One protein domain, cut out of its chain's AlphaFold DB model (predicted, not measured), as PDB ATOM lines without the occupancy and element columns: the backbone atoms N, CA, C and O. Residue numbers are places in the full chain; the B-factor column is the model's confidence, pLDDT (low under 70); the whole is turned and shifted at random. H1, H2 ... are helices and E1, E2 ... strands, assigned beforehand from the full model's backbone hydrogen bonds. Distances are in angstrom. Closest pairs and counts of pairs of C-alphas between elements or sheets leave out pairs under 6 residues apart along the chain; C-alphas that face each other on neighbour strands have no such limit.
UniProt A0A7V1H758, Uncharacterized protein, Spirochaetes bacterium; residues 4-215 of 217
ATOM      1  N   ILE A   4     174.942 106.350 129.616       97.38
ATOM      2  CA  ILE A   4     174.191 106.482 128.358       97.38
ATOM      3  C   ILE A   4     174.212 107.941 127.898       97.38
ATOM      4  O   ILE A   4     174.440 108.207 126.717       97.38
ATOM      5  N   ASP A   5     174.039 108.883 128.825       96.88
ATOM      6  CA  ASP A   5     174.148 110.313 128.550       96.88
ATOM      7  C   ASP A   5     175.532 110.697 128.023       96.88
ATOM      8  O   ASP A   5     175.621 111.447 127.046       96.88
ATOM      9  N   VAL A   6     176.603 110.182 128.638       97.44
ATOM     10  CA  VAL A   6     177.980 110.456 128.201       97.44
ATOM     11  C   VAL A   6     178.218 109.902 126.797       97.44
ATOM     12  O   VAL A   6     178.648 110.650 125.920       97.44
ATOM     13  N   ILE A   7     177.859 108.640 126.540       97.50
ATOM     14  CA  ILE A   7     178.018 108.014 125.215       97.50
ATOM     15  C   ILE A   7     177.204 108.759 124.151       97.50
ATOM     16  O   ILE A   7     177.687 108.974 123.040       97.50
ATOM     17  N   ARG A   8     175.983 109.198 124.474       97.44
ATOM     18  CA  ARG A   8     175.181 110.022 123.561       97.44
ATOM     19  C   ARG A   8     175.898 111.328 123.222       97.44
ATOM     20  O   ARG A   8     176.031 111.643 122.046       97.44
ATOM     21  N   LYS A   9     176.423 112.039 124.224       96.50
ATOM     22  CA  LYS A   9     177.204 113.265 123.998       96.50
ATOM     23  C   LYS A   9     178.456 113.012 123.151       96.50
ATOM     24  O   LYS A   9     178.792 113.859 122.330       96.50
ATOM     25  N   MET A  10     179.141 111.881 123.339       97.44
ATOM     26  CA  MET A  10     180.289 111.488 122.508       97.44
ATOM     27  C   MET A  10     179.878 111.304 121.044       97.44
ATOM     28  O   MET A  10     180.531 111.844 120.156       97.44
ATOM     29  N   LYS A  11     178.757 110.620 120.793       96.75
ATOM     30  CA  LYS A  11     178.208 110.443 119.441       96.75
ATOM     31  C   LYS A  11     177.795 111.766 118.801       96.75
ATOM     32  O   LYS A  11     178.119 112.000 117.643       96.75
ATOM     33  N   ASP A  12     177.163 112.660 119.562       95.25
ATOM     34  CA  ASP A  12     176.796 114.005 119.093       95.25
ATOM     35  C   ASP A  12     178.026 114.863 118.730       95.25
ATOM     36  O   ASP A  12     177.922 115.802 117.942       95.25
ATOM     37  N   LYS A  13     179.190 114.557 119.317       93.75
ATOM     38  CA  LYS A  13     180.487 115.188 119.025       93.75
ATOM     39  C   LYS A  13     181.319 114.421 117.998       93.75
ATOM     40  O   LYS A  13     182.483 114.765 117.814       93.75
ATOM     41  N   GLU A  14     180.734 113.412 117.351       95.31
ATOM     42  CA  GLU A  14     181.389 112.593 116.327       95.31
ATOM     43  C   GLU A  14     182.693 111.948 116.833       95.31
ATOM     44  O   GLU A  14     183.644 111.750 116.076       95.31
ATOM     45  N   ILE A  15     182.750 111.618 118.132       95.62
ATOM     46  CA  ILE A  15     183.852 110.826 118.678       95.62
ATOM     47  C   ILE A  15     183.782 109.421 118.055       95.62
ATOM     48  O   ILE A  15     182.708 108.815 118.101       95.62
ATOM     49  N   PRO A  16     184.886 108.894 117.490       95.62
ATOM     50  CA  PRO A  16     184.877 107.604 116.804       95.62
ATOM     51  C   PRO A  16     184.441 106.433 117.694       95.62
ATOM     52  O   PRO A  16     184.748 106.402 118.890       95.62
ATOM     53  N   ASP A  17     183.768 105.445 117.100       96.62
ATOM     54  CA  ASP A  17     183.237 104.281 117.823       96.62
ATOM     55  C   ASP A  17     184.349 103.479 118.518       96.62
ATOM     56  O   ASP A  17     184.163 103.046 119.655       96.62
ATOM     57  N   GLU A  18     185.534 103.357 117.909       95.56
ATOM     58  CA  GLU A  18     186.677 102.677 118.529       95.56
ATOM     59  C   GLU A  18     187.168 103.384 119.803       95.56
ATOM     60  O   GLU A  18     187.636 102.735 120.739       95.56
ATOM     61  N   ARG A  19     187.012 104.713 119.884       96.25
ATOM     62  CA  ARG A  19     187.339 105.490 121.090       96.25
ATOM     63  C   ARG A  19     186.251 105.374 122.146       96.25
ATOM     64  O   ARG A  19     186.566 105.343 123.332       96.25
ATOM     65  N   ILE A  20     184.988 105.263 121.734       97.50
ATOM     66  CA  ILE A  20     183.873 104.958 122.643       97.50
ATOM     67  C   ILE A  20     184.059 103.566 123.264       97.50
ATOM     68  O   ILE A  20     183.854 103.399 124.468       97.50
ATOM     69  N   GLU A  21     184.463 102.576 122.467       97.44
ATOM     70  CA  GLU A  21     184.737 101.219 122.943       97.44
ATOM     71  C   GLU A  21     185.926 101.191 123.914       97.44
ATOM     72  O   GLU A  21     185.780 100.683 125.030       97.44
ATOM     73  N   HIS A  22     187.053 101.816 123.544       97.44
ATOM     74  CA  HIS A  22     188.223 101.975 124.419       97.44
ATOM     75  C   HIS A  22     187.862 102.661 125.743       97.44
ATOM     76  O   HIS A  22     188.090 102.103 126.817       97.44
ATOM     77  N   GLY A  23     187.193 103.817 125.687       98.25
ATOM     78  CA  GLY A  23     186.737 104.534 126.881       98.25
ATOM     79  C   GLY A  23     185.803 103.695 127.760       98.25
ATOM     80  O   GLY A  23     185.829 103.804 128.985       98.25
ATOM     81  N   GLY A  24     185.010 102.799 127.161       98.25
ATOM     82  CA  GLY A  24     184.195 101.823 127.883       98.25
ATOM     83  C   GLY A  24     185.024 100.816 128.684       98.25
ATOM     84  O   GLY A  24     184.722 100.589 129.857       98.25
ATOM     85  N   GLN A  25     186.075 100.255 128.079       97.94
ATOM     86  CA  GLN A  25     187.000  99.327 128.742       97.94
ATOM     87  C   GLN A  25     187.749 100.012 129.893       97.94
ATOM     88  O   GLN A  25     187.811  99.478 131.005       97.94
ATOM     89  N   VAL A  26     188.251 101.226 129.646       98.62
ATOM     90  CA  VAL A  26     188.932 102.050 130.655       98.62
ATOM     91  C   VAL A  26     187.986 102.397 131.802       98.62
ATOM     92  O   VAL A  26     188.358 102.241 132.960       98.62
ATOM     93  N   CYS A  27     186.739 102.783 131.515       98.62
ATOM     94  CA  CYS A  27     185.730 103.084 132.534       98.62
ATOM     95  C   CYS A  27     185.472 101.897 133.468       98.62
ATOM     96  O   CYS A  27     185.492 102.052 134.693       98.62
ATOM     97  N   ASP A  28     185.249 100.708 132.908       98.31
ATOM     98  CA  ASP A  28     184.950  99.518 133.707       98.31
ATOM     99  C   ASP A  28     186.141  99.124 134.599       98.31
ATOM    100  O   ASP A  28     185.953  98.681 135.736       98.31
ATOM    101  N   LEU A  29     187.372  99.314 134.117       98.56
ATOM    102  CA  LEU A  29     188.583  99.062 134.896       98.56
ATOM    103  C   LEU A  29     188.838 100.144 135.958       98.56
ATOM    104  O   LEU A  29     189.139  99.809 137.104       98.56
ATOM    105  N   ALA A  30     188.660 101.422 135.615       98.75
ATOM    106  CA  ALA A  30     188.853 102.551 136.521       98.75
ATOM    107  C   ALA A  30     187.920 102.471 137.735       98.75
ATOM    108  O   ALA A  30     188.359 102.702 138.859       98.75
ATOM    109  N   LEU A  31     186.662 102.056 137.544       98.75
ATOM    110  CA  LEU A  31     185.714 101.856 138.648       98.75
ATOM    111  C   LEU A  31     186.120 100.698 139.576       98.75
ATOM    112  O   LEU A  31     185.950 100.794 140.792       98.75
ATOM    113  N   LYS A  32     186.710  99.620 139.041       98.62
ATOM    114  CA  LYS A  32     187.254  98.528 139.872       98.62
ATOM    115  C   LYS A  32     188.468  98.982 140.686       98.62
ATOM    116  O   LYS A  32     188.590  98.614 141.855       98.62
ATOM    117  N   ILE A  33     189.354  99.772 140.074       98.81
ATOM    118  CA  ILE A  33     190.515 100.368 140.749       98.81
ATOM    119  C   ILE A  33     190.042 101.316 141.854       98.81
ATOM    120  O   ILE A  33     190.492 101.192 142.992       98.81
ATOM    121  N   ALA A  34     189.080 102.192 141.557       98.81
ATOM    122  CA  ALA A  34     188.489 103.118 142.517       98.81
ATOM    123  C   ALA A  34     187.912 102.393 143.739       98.81
ATOM    124  O   ALA A  34     188.268 102.726 144.865       98.81
ATOM    125  N   ALA A  35     187.134 101.326 143.529       98.69
ATOM    126  CA  ALA A  35     186.593 100.525 144.627       98.69
ATOM    127  C   ALA A  35     187.691  99.920 145.528       98.69
ATOM    128  O   ALA A  35     187.518  99.807 146.743       98.69
ATOM    129  N   ARG A  36     188.842  99.537 144.958       98.50
ATOM    130  CA  ARG A  36     189.990  99.059 145.746       98.50
ATOM    131  C   ARG A  36     190.716 100.175 146.485       98.50
ATOM    132  O   ARG A  36     191.164  99.924 147.603       98.50
ATOM    133  N   ILE A  37     190.833 101.362 145.892       98.62
ATOM    134  CA  ILE A  37     191.375 102.548 146.567       98.62
ATOM    135  C   ILE A  37     190.501 102.883 147.779       98.62
ATOM    136  O   ILE A  37     191.016 102.967 148.888       98.62
ATOM    137  N   GLU A  38     189.180 102.973 147.605       98.69
ATOM    138  CA  GLU A  38     188.233 103.243 148.697       98.69
ATOM    139  C   GLU A  38     188.366 102.220 149.834       98.69
ATOM    140  O   GLU A  38     188.457 102.591 151.004       98.69
ATOM    141  N   ALA A  39     188.451 100.929 149.496       98.44
ATOM    142  CA  ALA A  39     188.566  99.857 150.483       98.44
ATOM    143  C   ALA A  39     189.888  99.871 151.271       98.44
ATOM    144  O   ALA A  39     189.899  99.485 152.441       98.44
ATOM    145  N   LYS A  40     191.001 100.261 150.638       98.06
ATOM    146  CA  LYS A  40     192.336 100.255 151.258       98.06
ATOM    147  C   LYS A  40     192.650 101.548 152.002       98.06
ATOM    148  O   LYS A  40     193.153 101.495 153.119       98.06
ATOM    149  N   GLU A  41     192.314 102.679 151.397       98.00
ATOM    150  CA  GLU A  41     192.683 104.007 151.890       98.00
ATOM    151  C   GLU A  41     191.583 104.642 152.754       98.00
ATOM    152  O   GLU A  41     191.820 105.649 153.418       98.00
ATOM    153  N   GLY A  42     190.369 104.072 152.772       97.75
ATOM    154  CA  GLY A  42     189.251 104.591 153.569       97.75
ATOM    155  C   GLY A  42     188.729 105.947 153.081       97.75
ATOM    156  O   GLY A  42     188.182 106.721 153.867       97.75
ATOM    157  N   VAL A  43     188.921 106.244 151.796       98.12
ATOM    158  CA  VAL A  43     188.454 107.464 151.123       98.12
ATOM    159  C   VAL A  43     187.144 107.204 150.376       98.12
ATOM    160  O   VAL A  43     186.758 106.057 150.172       98.12
ATOM    161  N   SER A  44     186.462 108.270 149.958       98.12
ATOM    162  CA  SER A  44     185.299 108.199 149.067       98.12
ATOM    163  C   SER A  44     185.636 108.931 147.774       98.12
ATOM    164  O   SER A  44     186.083 110.078 147.835       98.12
ATOM    165  N   LEU A  45     185.461 108.258 146.636       98.56
ATOM    166  CA  LEU A  45     185.771 108.788 145.306       98.56
ATOM    167  C   LEU A  45     184.478 109.170 144.575       98.56
ATOM    168  O   LEU A  45     183.431 108.540 144.756       98.56
ATOM    169  N   ASP A  46     184.545 110.163 143.688       98.62
ATOM    170  CA  ASP A  46     183.414 110.483 142.809       98.62
ATOM    171  C   ASP A  46     183.379 109.544 141.591       98.62
ATOM    172  O   ASP A  46     184.026 109.762 140.560       98.62
ATOM    173  N   HIS A  47     182.566 108.492 141.693       98.62
ATOM    174  CA  HIS A  47     182.403 107.502 140.622       98.62
ATOM    175  C   HIS A  47     181.777 108.097 139.351       98.62
ATOM    176  O   HIS A  47     182.010 107.575 138.260       98.62
ATOM    177  N   THR A  48     181.017 109.195 139.450       98.56
ATOM    178  CA  THR A  48     180.450 109.875 138.273       98.56
ATOM    179  C   THR A  48     181.543 110.597 137.492       98.56
ATOM    180  O   THR A  48     181.545 110.536 136.257       98.56
ATOM    181  N   ASN A  49     182.485 111.239 138.188       98.69
ATOM    182  CA  ASN A  49     183.634 111.889 137.555       98.69
ATOM    183  C   ASN A  49     184.596 110.862 136.954       98.69
ATOM    184  O   ASN A  49     185.010 111.039 135.810       98.69
ATOM    185  N   ILE A  50     184.874 109.757 137.657       98.88
ATOM    186  CA  ILE A  50     185.686 108.647 137.129       98.88
ATOM    187  C   ILE A  50     185.058 108.078 135.858       98.88
ATOM    188  O   ILE A  50     185.726 107.986 134.832       98.88
ATOM    189  N   MET A  51     183.764 107.742 135.901       98.81
ATOM    190  CA  MET A  51     183.041 107.209 134.746       98.81
ATOM    191  C   MET A  51     183.076 108.192 133.572       98.81
ATOM    192  O   MET A  51     183.410 107.814 132.453       98.81
ATOM    193  N   SER A  52     182.737 109.461 133.816       98.69
ATOM    194  CA  SER A  52     182.680 110.473 132.756       98.69
ATOM    195  C   SER A  52     184.058 110.727 132.149       98.69
ATOM    196  O   SER A  52     184.185 110.713 130.929       98.69
ATOM    197  N   GLY A  53     185.081 110.911 132.989       98.69
ATOM    198  CA  GLY A  53     186.460 111.138 132.565       98.69
ATOM    199  C   GLY A  53     187.032 109.954 131.796       98.69
ATOM    200  O   GLY A  53     187.568 110.149 130.712       98.69
ATOM    201  N   ALA A  54     186.838 108.724 132.281       98.75
ATOM    202  CA  ALA A  54     187.304 107.520 131.595       98.75
ATOM    203  C   ALA A  54     186.641 107.315 130.227       98.75
ATOM    204  O   ALA A  54     187.324 106.962 129.270       98.75
ATOM    205  N   LEU A  55     185.336 107.570 130.102       98.69
ATOM    206  CA  LEU A  55     184.639 107.417 128.823       98.69
ATOM    207  C   LEU A  55     185.141 108.404 127.764       98.69
ATOM    208  O   LEU A  55     185.218 108.033 126.598       98.69
ATOM    209  N   ILE A  56     185.475 109.642 128.149       97.94
ATOM    210  CA  ILE A  56     185.773 110.717 127.188       97.94
ATOM    211  C   ILE A  56     187.247 111.143 127.131       97.94
ATOM    212  O   ILE A  56     187.548 112.071 126.382       97.94
ATOM    213  N   HIS A  57     188.156 110.510 127.887       98.19
ATOM    214  CA  HIS A  57     189.565 110.934 127.993       98.19
ATOM    215  C   HIS A  57     190.253 111.119 126.636       98.19
ATOM    216  O   HIS A  57     190.946 112.108 126.410       98.19
ATOM    217  N   ASP A  58     189.948 110.238 125.690       97.81
ATOM    218  CA  ASP A  58     190.540 110.228 124.358       97.81
ATOM    219  C   ASP A  58     189.856 111.160 123.341       97.81
ATOM    220  O   ASP A  58     190.243 111.210 122.170       97.81
ATOM    221  N   ALA A  59     188.845 111.940 123.741       97.56
ATOM    222  CA  ALA A  59     188.096 112.798 122.816       97.56
ATOM    223  C   ALA A  59     188.992 113.794 122.053       97.56
ATOM    224  O   ALA A  59     188.682 114.179 120.921       97.56
ATOM    225  N   GLY A  60     190.128 114.184 122.640       97.12
ATOM    226  CA  GLY A  60     191.085 115.101 122.028       97.12
ATOM    227  C   GLY A  60     191.777 114.584 120.768       97.12
ATOM    228  O   GLY A  60     192.270 115.401 119.987       97.12
ATOM    229  N   PHE A  61     191.743 113.274 120.494       96.06
ATOM    230  CA  PHE A  61     192.218 112.724 119.218       96.06
ATOM    231  C   PHE A  61     191.523 113.379 118.015       96.06
ATOM    232  O   PHE A  61     192.156 113.591 116.986       96.06
ATOM    233  N   THR A  62     190.258 113.793 118.162       96.12
ATOM    234  CA  THR A  62     189.492 114.478 117.099       96.12
ATOM    235  C   THR A  62     190.044 115.854 116.709       96.12
ATOM    236  O   THR A  62     189.702 116.386 115.651       96.12
ATOM    237  N   ARG A  63     190.902 116.449 117.547       96.25
ATOM    238  CA  ARG A  63     191.552 117.744 117.291       96.25
ATOM    239  C   ARG A  63     193.024 117.628 116.923       96.25
ATOM    240  O   ARG A  63     193.590 118.637 116.506       96.25
ATOM    241  N   CYS A  64     193.615 116.442 117.029       95.19
ATOM    242  CA  CYS A  64     194.978 116.199 116.571       95.19
ATOM    243  C   CYS A  64     195.004 116.239 115.035       95.19
ATOM    244  O   CYS A  64     194.198 115.582 114.372       95.19
ATOM    245  N   LYS A  65     195.881 117.066 114.462       94.62
ATOM    246  CA  LYS A  65     195.945 117.340 113.009       94.62
ATOM    247  C   LYS A  65     197.364 117.275 112.452       94.62
ATOM    248  O   LYS A  65     197.589 117.655 111.301       94.62
ATOM    249  N   GLY A  66     198.311 116.841 113.274       92.88
ATOM    250  CA  GLY A  66     199.693 116.631 112.894       92.88
ATOM    251  C   GLY A  66     199.823 115.609 111.770       92.88
ATOM    252  O   GLY A  66     198.915 114.813 111.506       92.88
ATOM    253  N   LYS A  67     200.965 115.632 111.083       94.56
ATOM    254  CA  LYS A  67     201.234 114.632 110.046       94.56
ATOM    255  C   LYS A  67     201.238 113.233 110.666       94.56
ATOM    256  O   LYS A  67     201.722 113.086 111.788       94.56
ATOM    257  N   PRO A  68     200.744 112.213 109.956       95.69
ATOM    258  CA  PRO A  68     200.819 110.859 110.468       95.69
ATOM    259  C   PRO A  68     202.272 110.390 110.588       95.69
ATOM    260  O   PRO A  68     203.084 110.611 109.684       95.69
ATOM    261  N   ILE A  69     202.585 109.741 111.704       94.94
ATOM    262  CA  ILE A  69     203.860 109.080 111.978       94.94
ATOM    263  C   ILE A  69     203.602 107.629 112.378       94.94
ATOM    264  O   ILE A  69     202.641 107.319 113.082       94.94
ATOM    265  N   THR A  70     204.483 106.733 111.948       95.38
ATOM    266  CA  THR A  70     204.448 105.327 112.357       95.38
ATOM    267  C   THR A  70     205.233 105.154 113.648       95.38
ATOM    268  O   THR A  70     206.416 105.491 113.712       95.38
ATOM    269  N   VAL A  71     204.585 104.592 114.664       94.25
ATOM    270  CA  VAL A  71     205.207 104.234 115.939       94.25
ATOM    271  C   VAL A  71     205.224 102.716 116.049       94.25
ATOM    272  O   VAL A  71     204.186 102.066 115.931       94.25
ATOM    273  N   SER A  72     206.407 102.152 116.293       94.94
ATOM    274  CA  SER A  72     206.598 100.726 116.564       94.94
ATOM    275  C   SER A  72     207.104 100.566 117.990       94.94
ATOM    276  O   SER A  72     208.173 101.070 118.323       94.94
ATOM    277  N   ILE A  73     206.319  99.904 118.838       94.69
ATOM    278  CA  ILE A  73     206.617  99.736 120.262       94.69
ATOM    279  C   ILE A  73     207.107  98.318 120.500       94.69
ATOM    280  O   ILE A  73     206.365  97.349 120.295       94.69
ATOM    281  N   LEU A  74     208.361  98.198 120.945       93.31
ATOM    282  CA  LEU A  74     209.018  96.945 121.329       93.31
ATOM    283  C   LEU A  74     208.956  95.843 120.250       93.31
ATOM    284  O   LEU A  74     209.038  94.658 120.571       93.31
ATOM    285  N   GLY A  75     208.744  96.208 118.979       91.94
ATOM    286  CA  GLY A  75     208.471  95.268 117.882       91.94
ATOM    287  C   GLY A  75     207.195  94.427 118.058       91.94
ATOM    288  O   GLY A  75     207.015  93.438 117.352       91.94
ATOM    289  N   LYS A  76     206.328  94.784 119.015       91.19
ATOM    290  CA  LYS A  76     205.094  94.064 119.372       91.19
ATOM    291  C   LYS A  76     203.855  94.674 118.732       91.19
ATOM    292  O   LYS A  76     202.927  93.947 118.392       91.19
ATOM    293  N   LYS A  77     203.826  96.003 118.608       92.69
ATOM    294  CA  LYS A  77     202.688  96.750 118.074       92.69
ATOM    295  C   LYS A  77     203.190  97.896 117.215       92.69
ATOM    296  O   LYS A  77     204.056  98.651 117.646       92.69
ATOM    297  N   GLU A  78     202.618  98.021 116.029       95.19
ATOM    298  CA  GLU A  78     202.878  99.113 115.102       95.19
ATOM    299  C   GLU A  78     201.555  99.777 114.740       95.19
ATOM    300  O   GLU A  78     200.555  99.095 114.508       95.19
ATOM    301  N   PHE A  79     201.533 101.105 114.765       93.75
ATOM    302  CA  PHE A  79     200.344 101.891 114.469       93.75
ATOM    303  C   PHE A  79     200.731 103.298 114.019       93.75
ATOM    304  O   PHE A  79     201.848 103.767 114.249       93.75
ATOM    305  N   GLU A  80     199.793 103.964 113.356       95.00
ATOM    306  CA  GLU A  80     199.948 105.336 112.895       95.00
ATOM    307  C   GLU A  80     199.203 106.291 113.832       95.00
ATOM    308  O   GLU A  80     198.067 106.023 114.232       95.00
ATOM    309  N   VAL A  81     199.844 107.402 114.190       93.88
ATOM    310  CA  VAL A  81     199.242 108.493 114.970       93.88
ATOM    311  C   VAL A  81     199.639 109.845 114.390       93.88
ATOM    312  O   VAL A  81     200.700 109.950 113.779       93.88
ATOM    313  N   PRO A  82     198.838 110.901 114.592       94.25
ATOM    314  CA  PRO A  82     199.285 112.263 114.332       94.25
ATOM    315  C   PRO A  82     200.529 112.610 115.168       94.25
ATOM    316  O   PRO A  82     200.606 112.255 116.344       94.25
ATOM    317  N   GLU A  83     201.494 113.337 114.604       91.50
ATOM    318  CA  GLU A  83     202.714 113.756 115.322       91.50
ATOM    319  C   GLU A  83     202.426 114.659 116.538       91.50
ATOM    320  O   GLU A  83     203.239 114.750 117.454       91.50
ATOM    321  N   ASP A  84     201.249 115.291 116.580       92.06
ATOM    322  CA  ASP A  84     200.773 116.123 117.686       92.06
ATOM    323  C   ASP A  84     199.932 115.351 118.721       92.06
ATOM    324  O   ASP A  84     199.330 115.966 119.602       92.06
ATOM    325  N   VAL A  85     199.906 114.012 118.661       92.62
ATOM    326  CA  VAL A  85     199.072 113.173 119.539       92.62
ATOM    327  C   VAL A  85     199.320 113.407 121.032       92.62
ATOM    328  O   VAL A  85     198.384 113.309 121.811       92.62
ATOM    329  N   VAL A  86     200.516 113.825 121.461       90.12
ATOM    330  CA  VAL A  86     200.821 114.182 122.875       90.12
ATOM    331  C   VAL A  86     199.998 115.357 123.428       90.12
ATOM    332  O   VAL A  86     200.054 115.677 124.620       90.12
ATOM    333  N   LEU A  87     199.248 116.043 122.566       92.62
ATOM    334  CA  LEU A  87     198.349 117.134 122.934       92.62
ATOM    335  C   LEU A  87     196.901 116.672 123.145       92.62
ATOM    336  O   LEU A  87     196.072 117.477 123.569       92.62
ATOM    337  N   HIS A  88     196.570 115.404 122.880       95.50
ATOM    338  CA  HIS A  88     195.184 114.937 122.932       95.50
ATOM    339  C   HIS A  88     194.551 115.113 124.324       95.50
ATOM    340  O   HIS A  88     193.396 115.515 124.394       95.50
ATOM    341  N   GLY A  89     195.289 114.944 125.426       95.62
ATOM    342  CA  GLY A  89     194.766 115.253 126.766       95.62
ATOM    343  C   GLY A  89     194.329 116.722 126.919       95.62
ATOM    344  O   GLY A  89     193.263 117.007 127.466       95.62
ATOM    345  N   MET A  90     195.091 117.667 126.352       95.31
ATOM    346  CA  MET A  90     194.747 119.098 126.370       95.31
ATOM    347  C   MET A  90     193.485 119.383 125.561       95.31
ATOM    348  O   MET A  90     192.542 120.002 126.054       95.31
ATOM    349  N   TYR A  91     193.451 118.886 124.326       96.31
ATOM    350  CA  TYR A  91     192.289 119.024 123.458       96.31
ATOM    351  C   TYR A  91     191.049 118.343 124.045       96.31
ATOM    352  O   TYR A  91     189.945 118.870 123.929       96.31
ATOM    353  N   GLY A  92     191.221 117.196 124.701       97.12
ATOM    354  CA  GLY A  92     190.154 116.455 125.365       97.12
ATOM    355  C   GLY A  92     189.544 117.242 126.522       97.12
ATOM    356  O   GLY A  92     188.320 117.326 126.620       97.12
ATOM    357  N   ALA A  93     190.369 117.892 127.346       97.12
ATOM    358  CA  ALA A  93     189.892 118.742 128.436       97.12
ATOM    359  C   ALA A  93     189.083 119.949 127.916       97.12
ATOM    360  O   ALA A  93     188.020 120.269 128.456       97.12
ATOM    361  N   GLU A  94     189.523 120.580 126.823       96.75
ATOM    362  CA  GLU A  94     188.764 121.651 126.158       96.75
ATOM    363  C   GLU A  94     187.426 121.154 125.598       96.75
ATOM    364  O   GLU A  94     186.388 121.788 125.809       96.75
ATOM    365  N   ILE A  95     187.423 119.996 124.928       97.38
ATOM    366  CA  ILE A  95     186.199 119.365 124.415       97.38
ATOM    367  C   ILE A  95     185.231 119.070 125.562       97.38
ATOM    368  O   ILE A  95     184.044 119.388 125.463       97.38
ATOM    369  N   ALA A  96     185.718 118.516 126.672       97.62
ATOM    370  CA  ALA A  96     184.890 118.213 127.832       97.62
ATOM    371  C   ALA A  96     184.258 119.478 128.429       97.62
ATOM    372  O   ALA A  96     183.060 119.495 128.732       97.62
ATOM    373  N   LYS A  97     185.021 120.573 128.509       97.38
ATOM    374  CA  LYS A  97     184.500 121.885 128.909       97.38
ATOM    375  C   LYS A  97     183.378 122.359 127.982       97.38
ATOM    376  O   LYS A  97     182.321 122.767 128.458       97.38
ATOM    377  N   GLU A  98     183.569 122.269 126.667       97.19
ATOM    378  CA  GLU A  98     182.547 122.633 125.673       97.19
ATOM    379  C   GLU A  98     181.297 121.741 125.736       97.19
ATOM    380  O   GLU A  98     180.195 122.188 125.414       97.19
ATOM    381  N   MET A  99     181.449 120.483 126.150       96.44
ATOM    382  CA  MET A  99     180.346 119.538 126.365       96.44
ATOM    383  C   MET A  99     179.612 119.755 127.699       96.44
ATOM    384  O   MET A  99     178.588 119.097 127.945       96.44
ATOM    385  N   GLY A 100     180.101 120.677 128.537       96.88
ATOM    386  CA  GLY A 100     179.519 121.040 129.827       96.88
ATOM    387  C   GLY A 100     179.902 120.111 130.980       96.88
ATOM    388  O   GLY A 100     179.156 120.042 131.957       96.88
ATOM    389  N   PHE A 101     181.012 119.374 130.876       98.06
ATOM    390  CA  PHE A 101     181.550 118.614 132.008       98.06
ATOM    391  C   PHE A 101     182.187 119.545 133.046       98.06
ATOM    392  O   PHE A 101     182.685 120.624 132.712       98.06
ATOM    393  N   ASN A 102     182.159 119.130 134.314       97.88
ATOM    394  CA  ASN A 102     182.758 119.883 135.416       97.88
ATOM    395  C   ASN A 102     184.294 119.927 135.306       97.88
ATOM    396  O   ASN A 102     184.899 119.304 134.432       97.88
ATOM    397  N   TYR A 103     184.913 120.722 136.176       97.88
ATOM    398  CA  TYR A 103     186.356 120.936 136.165       97.88
ATOM    399  C   TYR A 103     187.127 119.653 136.507       97.88
ATOM    400  O   TYR A 103     188.143 119.361 135.886       97.88
ATOM    401  N   GLU A 104     186.605 118.844 137.421       98.25
ATOM    402  CA  GLU A 104     187.208 117.589 137.864       98.25
ATOM    403  C   GLU A 104     187.332 116.589 136.706       98.25
ATOM    404  O   GLU A 104     188.395 116.008 136.498       98.25
ATOM    405  N   VAL A 105     186.289 116.451 135.879       98.62
ATOM    406  CA  VAL A 105     186.343 115.632 134.659       98.62
ATOM    407  C   VAL A 105     187.343 116.204 133.654       98.62
ATOM    408  O   VAL A 105     188.088 115.441 133.048       98.62
ATOM    409  N   GLN A 106     187.414 117.529 133.492       98.12
ATOM    410  CA  GLN A 106     188.413 118.153 132.613       98.12
ATOM    411  C   GLN A 106     189.845 117.829 133.069       98.12
ATOM    412  O   GLN A 106     190.693 117.536 132.228       98.12
ATOM    413  N   MET A 107     190.115 117.842 134.379       98.06
ATOM    414  CA  MET A 107     191.439 117.530 134.930       98.06
ATOM    415  C   MET A 107     191.800 116.052 134.813       98.06
ATOM    416  O   MET A 107     192.935 115.749 134.448       98.06
ATOM    417  N   ILE A 108     190.837 115.144 135.011       98.50
ATOM    418  CA  ILE A 108     191.022 113.714 134.718       98.50
ATOM    419  C   ILE A 108     191.521 113.532 133.284       98.50
ATOM    420  O   ILE A 108     192.511 112.844 133.064       98.50
ATOM    421  N   ILE A 109     190.887 114.196 132.317       98.12
ATOM    422  CA  ILE A 109     191.249 114.085 130.900       98.12
ATOM    423  C   ILE A 109     192.598 114.743 130.611       98.12
ATOM    424  O   ILE A 109     193.403 114.195 129.867       98.12
ATOM    425  N   LEU A 110     192.888 115.898 131.207       97.06
ATOM    426  CA  LEU A 110     194.176 116.565 131.021       97.06
ATOM    427  C   LEU A 110     195.353 115.720 131.552       97.06
ATOM    428  O   LEU A 110     196.452 115.803 131.006       97.06
ATOM    429  N   ARG A 111     195.119 114.921 132.604       96.81
ATOM    430  CA  ARG A 111     196.139 114.211 133.400       96.81
ATOM    431  C   ARG A 111     196.129 112.685 133.234       96.81
ATOM    432  O   ARG A 111     196.745 111.986 134.034       96.81
ATOM    433  N   HIS A 112     195.422 112.150 132.237       96.44
ATOM    434  CA  HIS A 112     195.214 110.700 132.119       96.44
ATOM    435  C   HIS A 112     196.419 109.927 131.551       96.44
ATOM    436  O   HIS A 112     196.437 108.702 131.618       96.44
ATOM    437  N   GLU A 113     197.434 110.589 130.992       91.19
ATOM    438  CA  GLU A 113     198.574 109.867 130.429       91.19
ATOM    439  C   GLU A 113     199.497 109.342 131.542       91.19
ATOM    440  O   GLU A 113     200.105 110.122 132.274       91.19
ATOM    441  N   LEU A 114     199.703 108.020 131.615       82.38
ATOM    442  CA  LEU A 114     200.580 107.385 132.619       82.38
ATOM    443  C   LEU A 114     202.048 107.850 132.552       82.38
ATOM    444  O   LEU A 114     202.801 107.725 133.519       82.38
ATOM    445  N   ILE A 115     202.465 108.402 131.413       82.31
ATOM    446  CA  ILE A 115     203.790 109.002 131.247       82.31
ATOM    447  C   ILE A 115     203.897 110.397 131.907       82.31
ATOM    448  O   ILE A 115     204.990 110.794 132.313       82.31
ATOM    449  N   ALA A 116     202.772 111.112 132.055       83.00
ATOM    450  CA  ALA A 116     202.626 112.366 132.798       83.00
ATOM    451  C   ALA A 116     203.786 113.361 132.577       83.00
ATOM    452  O   ALA A 116     204.518 113.697 133.512       83.00
ATOM    453  N   VAL A 117     204.001 113.788 131.324       88.50
ATOM    454  CA  VAL A 117     205.075 114.732 130.951       88.50
ATOM    455  C   VAL A 117     204.733 116.129 131.465       88.50
ATOM    456  O   VAL A 117     203.879 116.792 130.872       88.50
ATOM    457  N   ASN A 118     205.377 116.577 132.544       89.81
ATOM    458  CA  ASN A 118     205.011 117.826 133.216       89.81
ATOM    459  C   ASN A 118     205.323 119.075 132.365       89.81
ATOM    460  O   ASN A 118     205.921 118.980 131.292       89.81
ATOM    461  N   LEU A 119     204.921 120.261 132.833       90.44
ATOM    462  CA  LEU A 119     205.110 121.515 132.085       90.44
ATOM    463  C   LEU A 119     206.570 121.796 131.707       90.44
ATOM    464  O   LEU A 119     206.856 122.107 130.548       90.44
ATOM    465  N   ASP A 120     207.487 121.670 132.665       90.38
ATOM    466  CA  ASP A 120     208.909 121.944 132.446       90.38
ATOM    467  C   ASP A 120     209.522 120.938 131.463       90.38
ATOM    468  O   ASP A 120     210.279 121.312 130.567       90.38
ATOM    469  N   GLU A 121     209.153 119.664 131.583       91.88
ATOM    470  CA  GLU A 121     209.592 118.594 130.691       91.88
ATOM    471  C   GLU A 121     209.029 118.768 129.285       91.88
ATOM    472  O   GLU A 121     209.775 118.629 128.321       91.88
ATOM    473  N   ARG A 122     207.747 119.133 129.137       91.00
ATOM    474  CA  ARG A 122     207.156 119.461 127.827       91.00
ATOM    475  C   ARG A 122     207.929 120.595 127.164       91.00
ATOM    476  O   ARG A 122     208.292 120.478 125.995       91.00
ATOM    477  N   ALA A 123     208.246 121.649 127.917       90.81
ATOM    478  CA  ALA A 123     209.034 122.770 127.414       90.81
ATOM    479  C   ALA A 123     210.454 122.346 126.996       90.81
ATOM    480  O   ALA A 123     210.932 122.761 125.939       90.81
ATOM    481  N   GLN A 124     211.121 121.497 127.785       91.00
ATOM    482  CA  GLN A 124     212.457 120.967 127.475       91.00
ATOM    483  C   GLN A 124     212.454 120.053 126.243       91.00
ATOM    484  O   GLN A 124     213.347 120.150 125.400       91.00
ATOM    485  N   LEU A 125     211.424 119.217 126.115       90.88
ATOM    486  CA  LEU A 125     211.209 118.308 124.991       90.88
ATOM    487  C   LEU A 125     210.714 119.022 123.725       90.88
ATOM    488  O   LEU A 125     210.605 118.389 122.680       90.88
ATOM    489  N   GLY A 126     210.396 120.318 123.802       90.56
ATOM    490  CA  GLY A 126     209.865 121.086 122.674       90.56
ATOM    491  C   GLY A 126     208.411 120.751 122.317       90.56
ATOM    492  O   GLY A 126     207.966 121.083 121.220       90.56
ATOM    493  N   ILE A 127     207.667 120.112 123.224       90.38
ATOM    494  CA  ILE A 127     206.248 119.790 123.048       90.38
ATOM    495  C   ILE A 127     205.429 121.054 123.327       90.38
ATOM    496  O   ILE A 127     205.330 121.508 124.466       90.38
ATOM    497  N   LEU A 128     204.846 121.624 122.274       89.75
ATOM    498  CA  LEU A 128     204.054 122.855 122.314       89.75
ATOM    499  C   LEU A 128     202.692 122.655 121.624       89.75
ATOM    500  O   LEU A 128     202.612 121.849 120.698       89.75
ATOM    501  N   PRO A 129     201.647 123.422 121.996       91.75
ATOM    502  CA  PRO A 129     201.618 124.421 123.066       91.75
ATOM    503  C   PRO A 129     201.697 123.790 124.462       91.75
ATOM    504  O   PRO A 129     201.412 122.609 124.645       91.75
ATOM    505  N   LEU A 130     202.086 124.593 125.454       89.25
ATOM    506  CA  LEU A 130     202.047 124.168 126.852       89.25
ATOM    507  C   LEU A 130     200.607 124.239 127.382       89.25
ATOM    508  O   LEU A 130     199.898 125.201 127.062       89.25
ATOM    509  N   PRO A 131     200.166 123.265 128.197       86.75
ATOM    510  CA  PRO A 131     198.898 123.372 128.899       86.75
ATOM    511  C   PRO A 131     198.908 124.515 129.915       86.75
ATOM    512  O   PRO A 131     199.954 124.967 130.372       86.75
ATOM    513  N   ALA A 132     197.713 124.986 130.277       84.06
ATOM    514  CA  ALA A 132     197.555 126.013 131.307       84.06
ATOM    515  C   ALA A 132     197.892 125.494 132.716       84.06
ATOM    516  O   ALA A 132     198.210 126.282 133.603       84.06
ATOM    517  N   GLU A 133     197.813 124.179 132.912       86.56
ATOM    518  CA  GLU A 133     198.055 123.496 134.178       86.56
ATOM    519  C   GLU A 133     198.995 122.306 133.978       86.56
ATOM    520  O   GLU A 133     199.134 121.790 132.869       86.56
ATOM    521  N   ASP A 134     199.619 121.854 135.066       89.44
ATOM    522  CA  ASP A 134     200.432 120.643 135.040       89.44
ATOM    523  C   ASP A 134     199.567 119.393 134.805       89.44
ATOM    524  O   ASP A 134     198.420 119.300 135.263       89.44
ATOM    525  N   VAL A 135     200.137 118.436 134.074       88.69
ATOM    526  CA  VAL A 135     199.473 117.217 133.594       88.69
ATOM    527  C   VAL A 135     199.799 115.987 134.450       88.69
ATOM    528  O   VAL A 135     199.386 114.878 134.122       88.69
ATOM    529  N   VAL A 136     200.545 116.154 135.546       93.12
ATOM    530  CA  VAL A 136     200.776 115.080 136.523       93.12
ATOM    531  C   VAL A 136     199.503 114.858 137.354       93.12
ATOM    532  O   VAL A 136     198.963 115.836 137.873       93.12
ATOM    533  N   PRO A 137     199.018 113.610 137.519       94.94
ATOM    534  CA  PRO A 137     197.819 113.324 138.307       94.94
ATOM    535  C   PRO A 137     198.023 113.641 139.795       94.94
ATOM    536  O   PRO A 137     199.053 113.330 140.399       94.94
ATOM    537  N   VAL A 138     196.992 114.211 140.399       95.50
ATOM    538  CA  VAL A 138     196.934 114.700 141.776       95.50
ATOM    539  C   VAL A 138     195.921 113.892 142.587       95.50
ATOM    540  O   VAL A 138     196.274 113.376 143.650       95.50
ATOM    541  N   THR A 139     194.678 113.760 142.107       98.12
ATOM    542  CA  THR A 139     193.588 113.116 142.864       98.12
ATOM    543  C   THR A 139     193.528 111.603 142.653       98.12
ATOM    544  O   THR A 139     194.125 111.053 141.725       98.12
ATOM    545  N   TRP A 140     192.783 110.905 143.515       98.62
ATOM    546  CA  TRP A 140     192.556 109.470 143.345       98.62
ATOM    547  C   TRP A 140     191.720 109.153 142.105       98.62
ATOM    548  O   TRP A 140     191.984 108.151 141.448       98.62
ATOM    549  N   GLU A 141     190.767 110.011 141.746       98.81
ATOM    550  CA  GLU A 141     189.985 109.887 140.516       98.81
ATOM    551  C   GLU A 141     190.873 110.007 139.272       98.81
ATOM    552  O   GLU A 141     190.790 109.166 138.377       98.81
ATOM    553  N   GLU A 142     191.766 111.005 139.242       98.62
ATOM    554  CA  GLU A 142     192.737 111.199 138.158       98.62
ATOM    555  C   GLU A 142     193.665 109.983 138.035       98.62
ATOM    556  O   GLU A 142     193.814 109.418 136.951       98.62
ATOM    557  N   LYS A 143     194.228 109.517 139.158       98.56
ATOM    558  CA  LYS A 143     195.109 108.338 139.189       98.56
ATOM    559  C   LYS A 143     194.395 107.057 138.765       98.56
ATOM    560  O   LYS A 143     194.993 106.247 138.060       98.56
ATOM    561  N   ALA A 144     193.139 106.862 139.170       98.75
ATOM    562  CA  ALA A 144     192.367 105.675 138.817       98.75
ATOM    563  C   ALA A 144     192.131 105.583 137.304       98.75
ATOM    564  O   ALA A 144     192.333 104.517 136.724       98.75
ATOM    565  N   VAL A 145     191.751 106.694 136.661       98.81
ATOM    566  CA  VAL A 145     191.532 106.735 135.206       98.81
ATOM    567  C   VAL A 145     192.850 106.620 134.445       98.81
ATOM    568  O   VAL A 145     192.952 105.777 133.558       98.81
ATOM    569  N   MET A 146     193.870 107.388 134.840       98.56
ATOM    570  CA  MET A 146     195.200 107.331 134.224       98.56
ATOM    571  C   MET A 146     195.778 105.912 134.252       98.56
ATOM    572  O   MET A 146     196.314 105.408 133.265       98.56
ATOM    573  N   TYR A 147     195.673 105.243 135.400       98.56
ATOM    574  CA  TYR A 147     196.223 103.905 135.550       98.56
ATOM    575  C   TYR A 147     195.395 102.851 134.815       98.56
ATOM    576  O   TYR A 147     195.973 101.947 134.216       98.56
ATOM    577  N   ALA A 148     194.065 102.978 134.794       98.69
ATOM    578  CA  ALA A 148     193.209 102.107 133.994       98.69
ATOM    579  C   ALA A 148     193.556 102.177 132.499       98.69
ATOM    580  O   ALA A 148     193.739 101.130 131.876       98.69
ATOM    581  N   ASP A 149     193.706 103.383 131.945       98.50
ATOM    582  CA  ASP A 149     194.116 103.576 130.551       98.50
ATOM    583  C   ASP A 149     195.497 102.956 130.274       98.50
ATOM    584  O   ASP A 149     195.659 102.118 129.380       98.50
ATOM    585  N   GLY A 150     196.473 103.254 131.139       97.62
ATOM    586  CA  GLY A 150     197.814 102.679 131.051       97.62
ATOM    587  C   GLY A 150     197.828 101.147 131.098       97.62
ATOM    588  O   GLY A 150     198.590 100.521 130.363       97.62
ATOM    589  N   LEU A 151     196.975 100.519 131.913       97.94
ATOM    590  CA  LEU A 151     196.850  99.060 131.982       97.94
ATOM    591  C   LEU A 151     196.240  98.463 130.709       97.94
ATOM    592  O   LEU A 151     196.748  97.452 130.214       97.94
ATOM    593  N   VAL A 152     195.192  99.081 130.156       97.12
ATOM    594  CA  VAL A 152     194.606  98.651 128.875       97.12
ATOM    595  C   VAL A 152     195.662  98.724 127.770       97.12
ATOM    596  O   VAL A 152     195.847  97.764 127.018       97.12
ATOM    597  N   PHE A 153     196.434  99.808 127.713       95.44
ATOM    598  CA  PHE A 153     197.465  99.973 126.694       95.44
ATOM    599  C   PHE A 153     198.667  99.030 126.877       95.44
ATOM    600  O   PHE A 153     199.028  98.297 125.953       95.44
ATOM    601  N   LEU A 154     199.298  99.028 128.054       96.25
ATOM    602  CA  LEU A 154     200.568  98.333 128.294       96.25
ATOM    603  C   LEU A 154     200.393  96.831 128.533       96.25
ATOM    604  O   LEU A 154     201.198  96.027 128.060       96.25
ATOM    605  N   VAL A 155     199.358  96.431 129.269       96.00
ATOM    606  CA  VAL A 155     199.159  95.025 129.636       96.00
ATOM    607  C   VAL A 155     198.332  94.331 128.566       96.00
ATOM    608  O   VAL A 155     198.838  93.423 127.915       96.00
ATOM    609  N   ALA A 156     197.099  94.783 128.321       94.38
ATOM    610  CA  ALA A 156     196.246  94.140 127.322       94.38
ATOM    611  C   ALA A 156     196.750  94.399 125.889       94.38
ATOM    612  O   ALA A 156     196.763  93.490 125.060       94.38
ATOM    613  N   GLY A 157     197.230  95.613 125.602       93.75
ATOM    614  CA  GLY A 157     197.684  95.995 124.264       93.75
ATOM    615  C   GLY A 157     199.089  95.522 123.875       93.75
ATOM    616  O   GLY A 157     199.328  95.303 122.687       93.75
ATOM    617  N   LEU A 158     200.023  95.373 124.825       94.56
ATOM    618  CA  LEU A 158     201.428  95.007 124.545       94.56
ATOM    619  C   LEU A 158     201.894  93.716 125.247       94.56
ATOM    620  O   LEU A 158     202.983  93.199 124.955       94.56
ATOM    621  N   GLY A 159     201.088  93.167 126.160       94.88
ATOM    622  CA  GLY A 159     201.434  91.972 126.930       94.88
ATOM    623  C   GLY A 159     202.599  92.196 127.892       94.88
ATOM    624  O   GLY A 159     203.443  91.309 128.031       94.88
ATOM    625  N   LEU A 160     202.716  93.394 128.474       95.56
ATOM    626  CA  LEU A 160     203.737  93.694 129.476       95.56
ATOM    627  C   LEU A 160     203.278  93.275 130.877       95.56
ATOM    628  O   LEU A 160     202.116  93.443 131.238       95.56
ATOM    629  N   ASP A 161     204.212  92.767 131.680       95.94
ATOM    630  CA  ASP A 161     203.959  92.373 133.068       95.94
ATOM    631  C   ASP A 161     204.373  93.492 134.030       95.94
ATOM    632  O   ASP A 161     205.502  93.550 134.512       95.94
ATOM    633  N   LEU A 162     203.432  94.393 134.312       96.38
ATOM    634  CA  LEU A 162     203.652  95.548 135.188       96.38
ATOM    635  C   LEU A 162     203.807  95.183 136.675       96.38
ATOM    636  O   LEU A 162     204.253  96.020 137.467       96.38
ATOM    637  N   TRP A 163     203.453  93.958 137.076       97.38
ATOM    638  CA  TRP A 163     203.544  93.525 138.472       97.38
ATOM    639  C   TRP A 163     204.920  92.956 138.805       97.38
ATOM    640  O   TRP A 163     205.427  93.226 139.901       97.38
ATOM    641  N   ASN A 164     205.522  92.223 137.862       97.00
ATOM    642  CA  ASN A 164     206.813  91.559 138.047       97.00
ATOM    643  C   ASN A 164     207.994  92.284 137.379       97.00
ATOM    644  O   ASN A 164     209.131  92.071 137.801       97.00
ATOM    645  N   ASP A 165     207.760  93.153 136.390       97.38
ATOM    646  CA  ASP A 165     208.794  94.000 135.782       97.38
ATOM    647  C   ASP A 165     208.559  95.479 136.150       97.38
ATOM    648  O   ASP A 165     207.725  96.150 135.537       97.38
ATOM    649  N   PRO A 166     209.289  96.027 137.142       94.56
ATOM    650  CA  PRO A 166     209.094  97.405 137.597       94.56
ATOM    651  C   PRO A 166     209.460  98.459 136.542       94.56
ATOM    652  O   PRO A 166     209.079  99.617 136.696       94.56
ATOM    653  N   GLU A 167     210.181  98.077 135.485       96.50
ATOM    654  CA  GLU A 167     210.568  98.963 134.384       96.50
ATOM    655  C   GLU A 167     209.674  98.802 133.147       96.50
ATOM    656  O   GLU A 167     209.887  99.479 132.137       96.50
ATOM    657  N   ALA A 168     208.684  97.902 133.189       96.44
ATOM    658  CA  ALA A 168     207.780  97.667 132.068       96.44
ATOM    659  C   ALA A 168     207.062  98.938 131.572       96.44
ATOM    660  O   ALA A 168     207.016  99.123 130.352       96.44
ATOM    661  N   PRO A 169     206.563  99.850 132.437       96.75
ATOM    662  CA  PRO A 169     205.977 101.109 131.974       96.75
ATOM    663  C   PRO A 169     206.948 101.951 131.138       96.75
ATOM    664  O   PRO A 169     206.612 102.353 130.023       96.75
ATOM    665  N   ALA A 170     208.172 102.171 131.625       97.06
ATOM    666  CA  ALA A 170     209.201 102.903 130.888       97.06
ATOM    667  C   ALA A 170     209.506 102.254 129.529       97.06
ATOM    668  O   ALA A 170     209.572 102.953 128.519       97.06
ATOM    669  N   LYS A 171     209.636 100.921 129.481       95.81
ATOM    670  CA  LYS A 171     209.877 100.175 128.232       95.81
ATOM    671  C   LYS A 171     208.734 100.358 127.231       95.81
ATOM    672  O   LYS A 171     208.998 100.575 126.053       95.81
ATOM    673  N   GLY A 172     207.483 100.304 127.687       95.31
ATOM    674  CA  GLY A 172     206.309 100.450 126.822       95.31
ATOM    675  C   GLY A 172     206.100 101.865 126.277       95.31
ATOM    676  O   GLY A 172     205.592 102.019 125.169       95.31
ATOM    677  N   PHE A 173     206.531 102.897 127.008       95.50
ATOM    678  CA  PHE A 173     206.407 104.289 126.565       95.50
ATOM    679  C   PHE A 173     207.656 104.861 125.887       95.50
ATOM    680  O   PHE A 173     207.562 105.909 125.249       95.50
ATOM    681  N   PHE A 174     208.814 104.203 125.992       96.00
ATOM    682  CA  PHE A 174     210.070 104.711 125.437       96.00
ATOM    683  C   PHE A 174     209.986 104.979 123.934       96.00
ATOM    684  O   PHE A 174     210.310 106.082 123.495       96.00
ATOM    685  N   ASP A 175     209.518 104.001 123.154       94.50
ATOM    686  CA  ASP A 175     209.434 104.136 121.697       94.50
ATOM    687  C   ASP A 175     208.429 105.218 121.282       94.50
ATOM    688  O   ASP A 175     208.693 105.980 120.351       94.50
ATOM    689  N   LEU A 176     207.316 105.346 122.015       92.00
ATOM    690  CA  LEU A 176     206.323 106.398 121.799       92.00
ATOM    691  C   LEU A 176     206.920 107.789 122.064       92.00
ATOM    692  O   LEU A 176     206.900 108.647 121.180       92.00
ATOM    693  N   LEU A 177     207.513 107.996 123.247       93.00
ATOM    694  CA  LEU A 177     208.133 109.270 123.621       93.00
ATOM    695  C   LEU A 177     209.261 109.633 122.654       93.00
ATOM    696  O   LEU A 177     209.354 110.773 122.209       93.00
ATOM    697  N   LYS A 178     210.104 108.666 122.286       94.50
ATOM    698  CA  LYS A 178     211.196 108.876 121.335       94.50
ATOM    699  C   LYS A 178     210.688 109.236 119.938       94.50
ATOM    700  O   LYS A 178     211.290 110.093 119.299       94.50
ATOM    701  N   SER A 179     209.609 108.611 119.469       92.62
ATOM    702  CA  SER A 179     209.054 108.884 118.136       92.62
ATOM    703  C   SER A 179     208.445 110.283 118.045       92.62
ATOM    704  O   SER A 179     208.610 110.950 117.030       92.62
ATOM    705  N   ILE A 180     207.788 110.742 119.116       89.19
ATOM    706  CA  ILE A 180     207.077 112.028 119.120       89.19
ATOM    707  C   ILE A 180     207.986 113.177 119.558       89.19
ATOM    708  O   ILE A 180     208.084 114.194 118.877       89.19
ATOM    709  N   ALA A 181     208.681 113.021 120.684       91.31
ATOM    710  CA  ALA A 181     209.505 114.074 121.263       91.31
ATOM    711  C   ALA A 181     210.949 114.059 120.747       91.31
ATOM    712  O   ALA A 181     211.622 115.080 120.809       91.31
ATOM    713  N   GLY A 182     211.451 112.941 120.214       92.00
ATOM    714  CA  GLY A 182     212.825 112.849 119.706       92.00
ATOM    715  C   GLY A 182     213.161 113.866 118.606       92.00
ATOM    716  O   GLY A 182     214.217 114.486 118.694       92.00
ATOM    717  N   PRO A 183     212.288 114.091 117.604       91.12
ATOM    718  CA  PRO A 183     212.498 115.132 116.594       91.12
ATOM    719  C   PRO A 183     212.432 116.573 117.132       91.12
ATOM    720  O   PRO A 183     212.915 117.488 116.467       91.12
ATOM    721  N   LEU A 184     211.814 116.778 118.299       89.62
ATOM    722  CA  LEU A 184     211.571 118.090 118.914       89.62
ATOM    723  C   LEU A 184     212.624 118.441 119.977       89.62
ATOM    724  O   LEU A 184     212.985 119.608 120.152       89.62
ATOM    725  N   SER A 185     213.110 117.423 120.682       89.62
ATOM    726  CA  SER A 185     214.023 117.540 121.809       89.62
ATOM    727  C   SER A 185     215.423 117.944 121.356       89.62
ATOM    728  O   SER A 185     215.948 117.463 120.352       89.62
ATOM    729  N   LYS A 186     216.068 118.809 122.146       87.50
ATOM    730  CA  LYS A 186     217.481 119.171 121.946       87.50
ATOM    731  C   LYS A 186     218.426 118.037 122.334       87.50
ATOM    732  O   LYS A 186     219.505 117.923 121.757       87.50
ATOM    733  N   ASP A 187     218.005 117.220 123.294       88.44
ATOM    734  CA  ASP A 187     218.782 116.121 123.849       88.44
ATOM    735  C   ASP A 187     218.193 114.764 123.429       88.44
ATOM    736  O   ASP A 187     216.968 114.629 123.301       88.44
ATOM    737  N   PRO A 188     219.026 113.726 123.228       90.56
ATOM    738  CA  PRO A 188     218.534 112.393 122.906       90.56
ATOM    739  C   PRO A 188     217.627 111.822 124.003       90.56
ATOM    740  O   PRO A 188     217.986 111.810 125.180       90.56
ATOM    741  N   ILE A 189     216.488 111.251 123.605       92.94
ATOM    742  CA  ILE A 189     215.625 110.492 124.518       92.94
ATOM    743  C   ILE A 189     216.269 109.132 124.800       92.94
ATOM    744  O   ILE A 189     216.476 108.324 123.889       92.94
ATOM    745  N   ILE A 190     216.572 108.875 126.072       94.25
ATOM    746  CA  ILE A 190     217.139 107.617 126.579       94.25
ATOM    747  C   ILE A 190     216.166 106.941 127.551       94.25
ATOM    748  O   ILE A 190     215.296 107.597 128.110       94.25
ATOM    749  N   ILE A 191     216.303 105.631 127.771       93.38
ATOM    750  CA  ILE A 191     215.362 104.862 128.608       93.38
ATOM    751  C   ILE A 191     215.305 105.348 130.067       93.38
ATOM    752  O   ILE A 191     214.259 105.269 130.699       93.38
ATOM    753  N   SER A 192     216.400 105.915 130.582       92.50
ATOM    754  CA  SER A 192     216.487 106.518 131.919       92.50
ATOM    755  C   SER A 192     216.047 107.990 131.949       92.50
ATOM    756  O   SER A 192     216.495 108.760 132.793       92.50
ATOM    757  N   HIS A 193     215.245 108.437 130.978       93.25
ATOM    758  CA  HIS A 193     214.721 109.800 130.981       93.25
ATOM    759  C   HIS A 193     213.766 109.988 132.182       93.25
ATOM    760  O   HIS A 193     212.927 109.113 132.409       93.25
ATOM    761  N   PRO A 194     213.808 111.119 132.921       91.94
ATOM    762  CA  PRO A 194     213.000 111.324 134.136       91.94
ATOM    763  C   PRO A 194     211.491 111.094 133.956       91.94
ATOM    764  O   PRO A 194     210.824 110.561 134.845       91.94
ATOM    765  N   VAL A 195     210.980 111.449 132.776       91.44
ATOM    766  CA  VAL A 195     209.607 111.176 132.322       91.44
ATOM    767  C   VAL A 195     209.273 109.677 132.339       91.44
ATOM    768  O   VAL A 195     208.229 109.275 132.839       91.44
ATOM    769  N   LEU A 196     210.170 108.828 131.835       95.00
ATOM    770  CA  LEU A 196     209.969 107.376 131.801       95.00
ATOM    771  C   LEU A 196     210.143 106.763 133.193       95.00
ATOM    772  O   LEU A 196     209.401 105.867 133.578       95.00
ATOM    773  N   GLU A 197     211.061 107.288 134.003       94.81
ATOM    774  CA  GLU A 197     211.171 106.862 135.401       94.81
ATOM    775  C   GLU A 197     209.911 107.207 136.216       94.81
ATOM    776  O   GLU A 197     209.569 106.489 137.159       94.81
ATOM    777  N   ARG A 198     209.195 108.288 135.868       94.62
ATOM    778  CA  ARG A 198     207.929 108.650 136.520       94.62
ATOM    779  C   ARG A 198     206.852 107.600 136.299       94.62
ATOM    780  O   ARG A 198     206.180 107.259 137.270       94.62
ATOM    781  N   SER A 199     206.706 107.067 135.088       95.88
ATOM    782  CA  SER A 199     205.690 106.039 134.825       95.88
ATOM    783  C   SER A 199     205.944 104.771 135.651       95.88
ATOM    784  O   SER A 199     205.003 104.194 136.196       95.88
ATOM    785  N   ASN A 200     207.212 104.398 135.864       97.00
ATOM    786  CA  ASN A 200     207.578 103.308 136.776       97.00
ATOM    787  C   ASN A 200     207.181 103.611 138.232       97.00
ATOM    788  O   ASN A 200     206.655 102.735 138.920       97.00
ATOM    789  N   ARG A 201     207.399 104.847 138.709       96.19
ATOM    790  CA  ARG A 201     206.997 105.263 140.069       96.19
ATOM    791  C   ARG A 201     205.480 105.258 140.252       96.19
ATOM    792  O   ARG A 201     205.010 104.753 141.264       96.19
ATOM    793  N   LEU A 202     204.728 105.759 139.270       95.94
ATOM    794  CA  LEU A 202     203.262 105.736 139.290       95.94
ATOM    795  C   LEU A 202     202.726 104.299 139.277       95.94
ATOM    796  O   LEU A 202     201.826 103.973 140.043       95.94
ATOM    797  N   ASN A 203     203.325 103.405 138.486       97.44
ATOM    798  CA  ASN A 203     202.994 101.981 138.538       97.44
ATOM    799  C   ASN A 203     203.309 101.367 139.912       97.44
ATOM    800  O   ASN A 203     202.492 100.636 140.461       97.44
ATOM    801  N   ALA A 204     204.469 101.677 140.497       97.56
ATOM    802  CA  ALA A 204     204.831 101.184 141.825       97.56
ATOM    803  C   ALA A 204     203.855 101.654 142.917       97.56
ATOM    804  O   ALA A 204     203.569 100.888 143.833       97.56
ATOM    805  N   GLU A 205     203.330 102.876 142.798       97.06
ATOM    806  CA  GLU A 205     202.289 103.414 143.677       97.06
ATOM    807  C   GLU A 205     200.940 102.704 143.483       97.06
ATOM    808  O   GLU A 205     200.244 102.427 144.459       97.06
ATOM    809  N   LEU A 206     200.556 102.415 142.235       97.88
ATOM    810  CA  LEU A 206     199.170 102.075 141.902       97.88
ATOM    811  C   LEU A 206     198.903 100.585 141.662       97.88
ATOM    812  O   LEU A 206     197.748 100.152 141.731       97.88
ATOM    813  N   LYS A 207     199.936  99.772 141.412       97.12
ATOM    814  CA  LYS A 207     199.772  98.358 141.029       97.12
ATOM    815  C   LYS A 207     199.015  97.510 142.039       97.12
ATOM    816  O   LYS A 207     198.326  96.573 141.641       97.12
ATOM    817  N   ASP A 208     199.071  97.870 143.317       97.31
ATOM    818  CA  ASP A 208     198.378  97.144 144.379       97.31
ATOM    819  C   ASP A 208     196.865  97.436 144.411       97.31
ATOM    820  O   ASP A 208     196.118  96.733 145.100       97.31
ATOM    821  N   TYR A 209     196.380  98.439 143.671       98.25
ATOM    822  CA  TYR A 209     194.947  98.699 143.472       98.25
ATOM    823  C   TYR A 209     194.387  98.021 142.217       98.25
ATOM    824  O   TYR A 209     193.179  98.053 141.992       98.25
ATOM    825  N   ALA A 210     195.218  97.355 141.417       97.50
ATOM    826  CA  ALA A 210     194.802  96.617 140.228       97.50
ATOM    827  C   ALA A 210     195.162  95.130 140.341       97.50
ATOM    828  O   ALA A 210     195.915  94.712 141.213       97.50
ATOM    829  N   ASP A 211     194.537  94.302 139.507       95.75
ATOM    830  CA  ASP A 211     194.780  92.858 139.471       95.75
ATOM    831  C   ASP A 211     194.943  92.409 138.024       95.75
ATOM    832  O   ASP A 211     194.085  92.733 137.195       95.75
ATOM    833  N   PRO A 212     196.033  91.689 137.709       92.00
ATOM    834  CA  PRO A 212     196.321  91.271 136.346       92.00
ATOM    835  C   PRO A 212     195.207  90.398 135.754       92.00
ATOM    836  O   PRO A 212     194.988  90.433 134.545       92.00
ATOM    837  N   GLN A 213     194.444  89.669 136.578       92.06
ATOM    838  CA  GLN A 213     193.341  88.818 136.115       92.06
ATOM    839  C   GLN A 213     192.184  89.614 135.502       92.06
ATOM    840  O   GLN A 213     191.374  89.050 134.775       92.06
ATOM    841  N   TRP A 214     192.087  90.921 135.765       94.12
ATOM    842  CA  TRP A 214     191.049  91.771 135.176       94.12
ATOM    843  C   TRP A 214     191.262  92.066 133.691       94.12
ATOM    844  O   TRP A 214     190.322  92.508 133.032       94.12
ATOM    845  N   LEU A 215     192.482  91.853 133.195       87.62
ATOM    846  CA  LEU A 215     192.931  92.214 131.847       87.62
ATOM    847  C   LEU A 215     193.083  90.989 130.934       87.62
ATOM    848  O   LEU A 215     193.409  91.135 129.760       87.62
TER     849      LEU A 215
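AT A GLANCE: This is residues 4 to 215 of the 217 residues of an uncharacterized protein of Spirochaetes bacterium (UniProt A0A7V1H758). A rounded ball of helices is built round H3 and H7, with the long helix H2 crossing H7 and making a helical hairpin with H3. H1 packs on H3 at one edge, the helical hairpin H4 and H5 covers another side of H3, and H8 and H9 form a further helical hairpin, with H9 touching H2 and H7 and with strand E1 of the small hairpin E1 and E2 beside H8. The 212 printed residues include ten named helices and two antiparallel strands, in the order H1 H2 H3 E1 E2 H4 H5 H6 H7 H8 H9 H10; the class is mostly helix. The whole is compact, with a radius of gyration of the C-alphas of 16.1 A and spans of 42 by 39 by 30 A.

IN THESE COORDINATES: Find C-alpha 4 at (174.191, 106.482, 128.358), where H1, residues 4 to 12, begins. H2, residues 17 to 41, runs 35.4 A; H3, residues 47 to 63, runs 27.1 A with a kink of 32 degrees near residue 55. Next come E1, residues 68 to 73, and E2, residues 77 to 82. Then follow H4, residues 85 to 98, H5, 103 to 110, H6, 119 to 124, H7, 140 to 156, 22.5 A long, H8, 168 to 181, and H9, 194 to 209, 23.9 A long. H10, residues 212 to 215, ends at C-alpha 215, (192.931, 92.214, 131.847).

HOW THE PARTS SIT: Look first at H1: it touches H3 at Val 6 and Ser 52, closest C-alphas 6.5 A apart, with residues 52 to 59 of H3 alone. The hairpin H2 and H3 comes closest at the C-alphas of Gly 23 and Leu 55, 4.1 A. H3 touches H4 with residues 56 to 63 alone; the closest C-alphas, of Gly 60 and Gly 92, are 3.7 A apart. H5 touches H3 at His 57 and Ile 109, closest C-alphas 4.6 A apart. H7 touches H2 at a steep tilt of 57 degrees, closest at the C-alphas of Ala 30 and Ala 148, 5.1 A. H10 touches H7, residues 151 to 156 alone, closest at the C-alphas of Ala 156 and Leu 215, 5.9 A. In the hairpin H8 and H9, the closest C-alphas, of Ala 170 and Leu 196, are 4.6 A apart. H6 touches no helix. Between E1 and E2, N 71 and O 79 are within hydrogen-bond range at 2.9 A. Every O i to N i+4 pair is within range in H1, H5, H6 and H7, but 20 of 21 in H2, 7 of 13 in H3, 8 of 10 in H4 and H8, and 9 of 12 in H9; H10 is too short for such a pair.

THE WHOLE: The C-alphas farthest apart, of Gly 42 and Lys 67, are 46.2 A apart. The printed part has no cut; the links H6 to H7, H7 to H8 and H8 to H9 are long. No printed residue is under 70 in pLDDT.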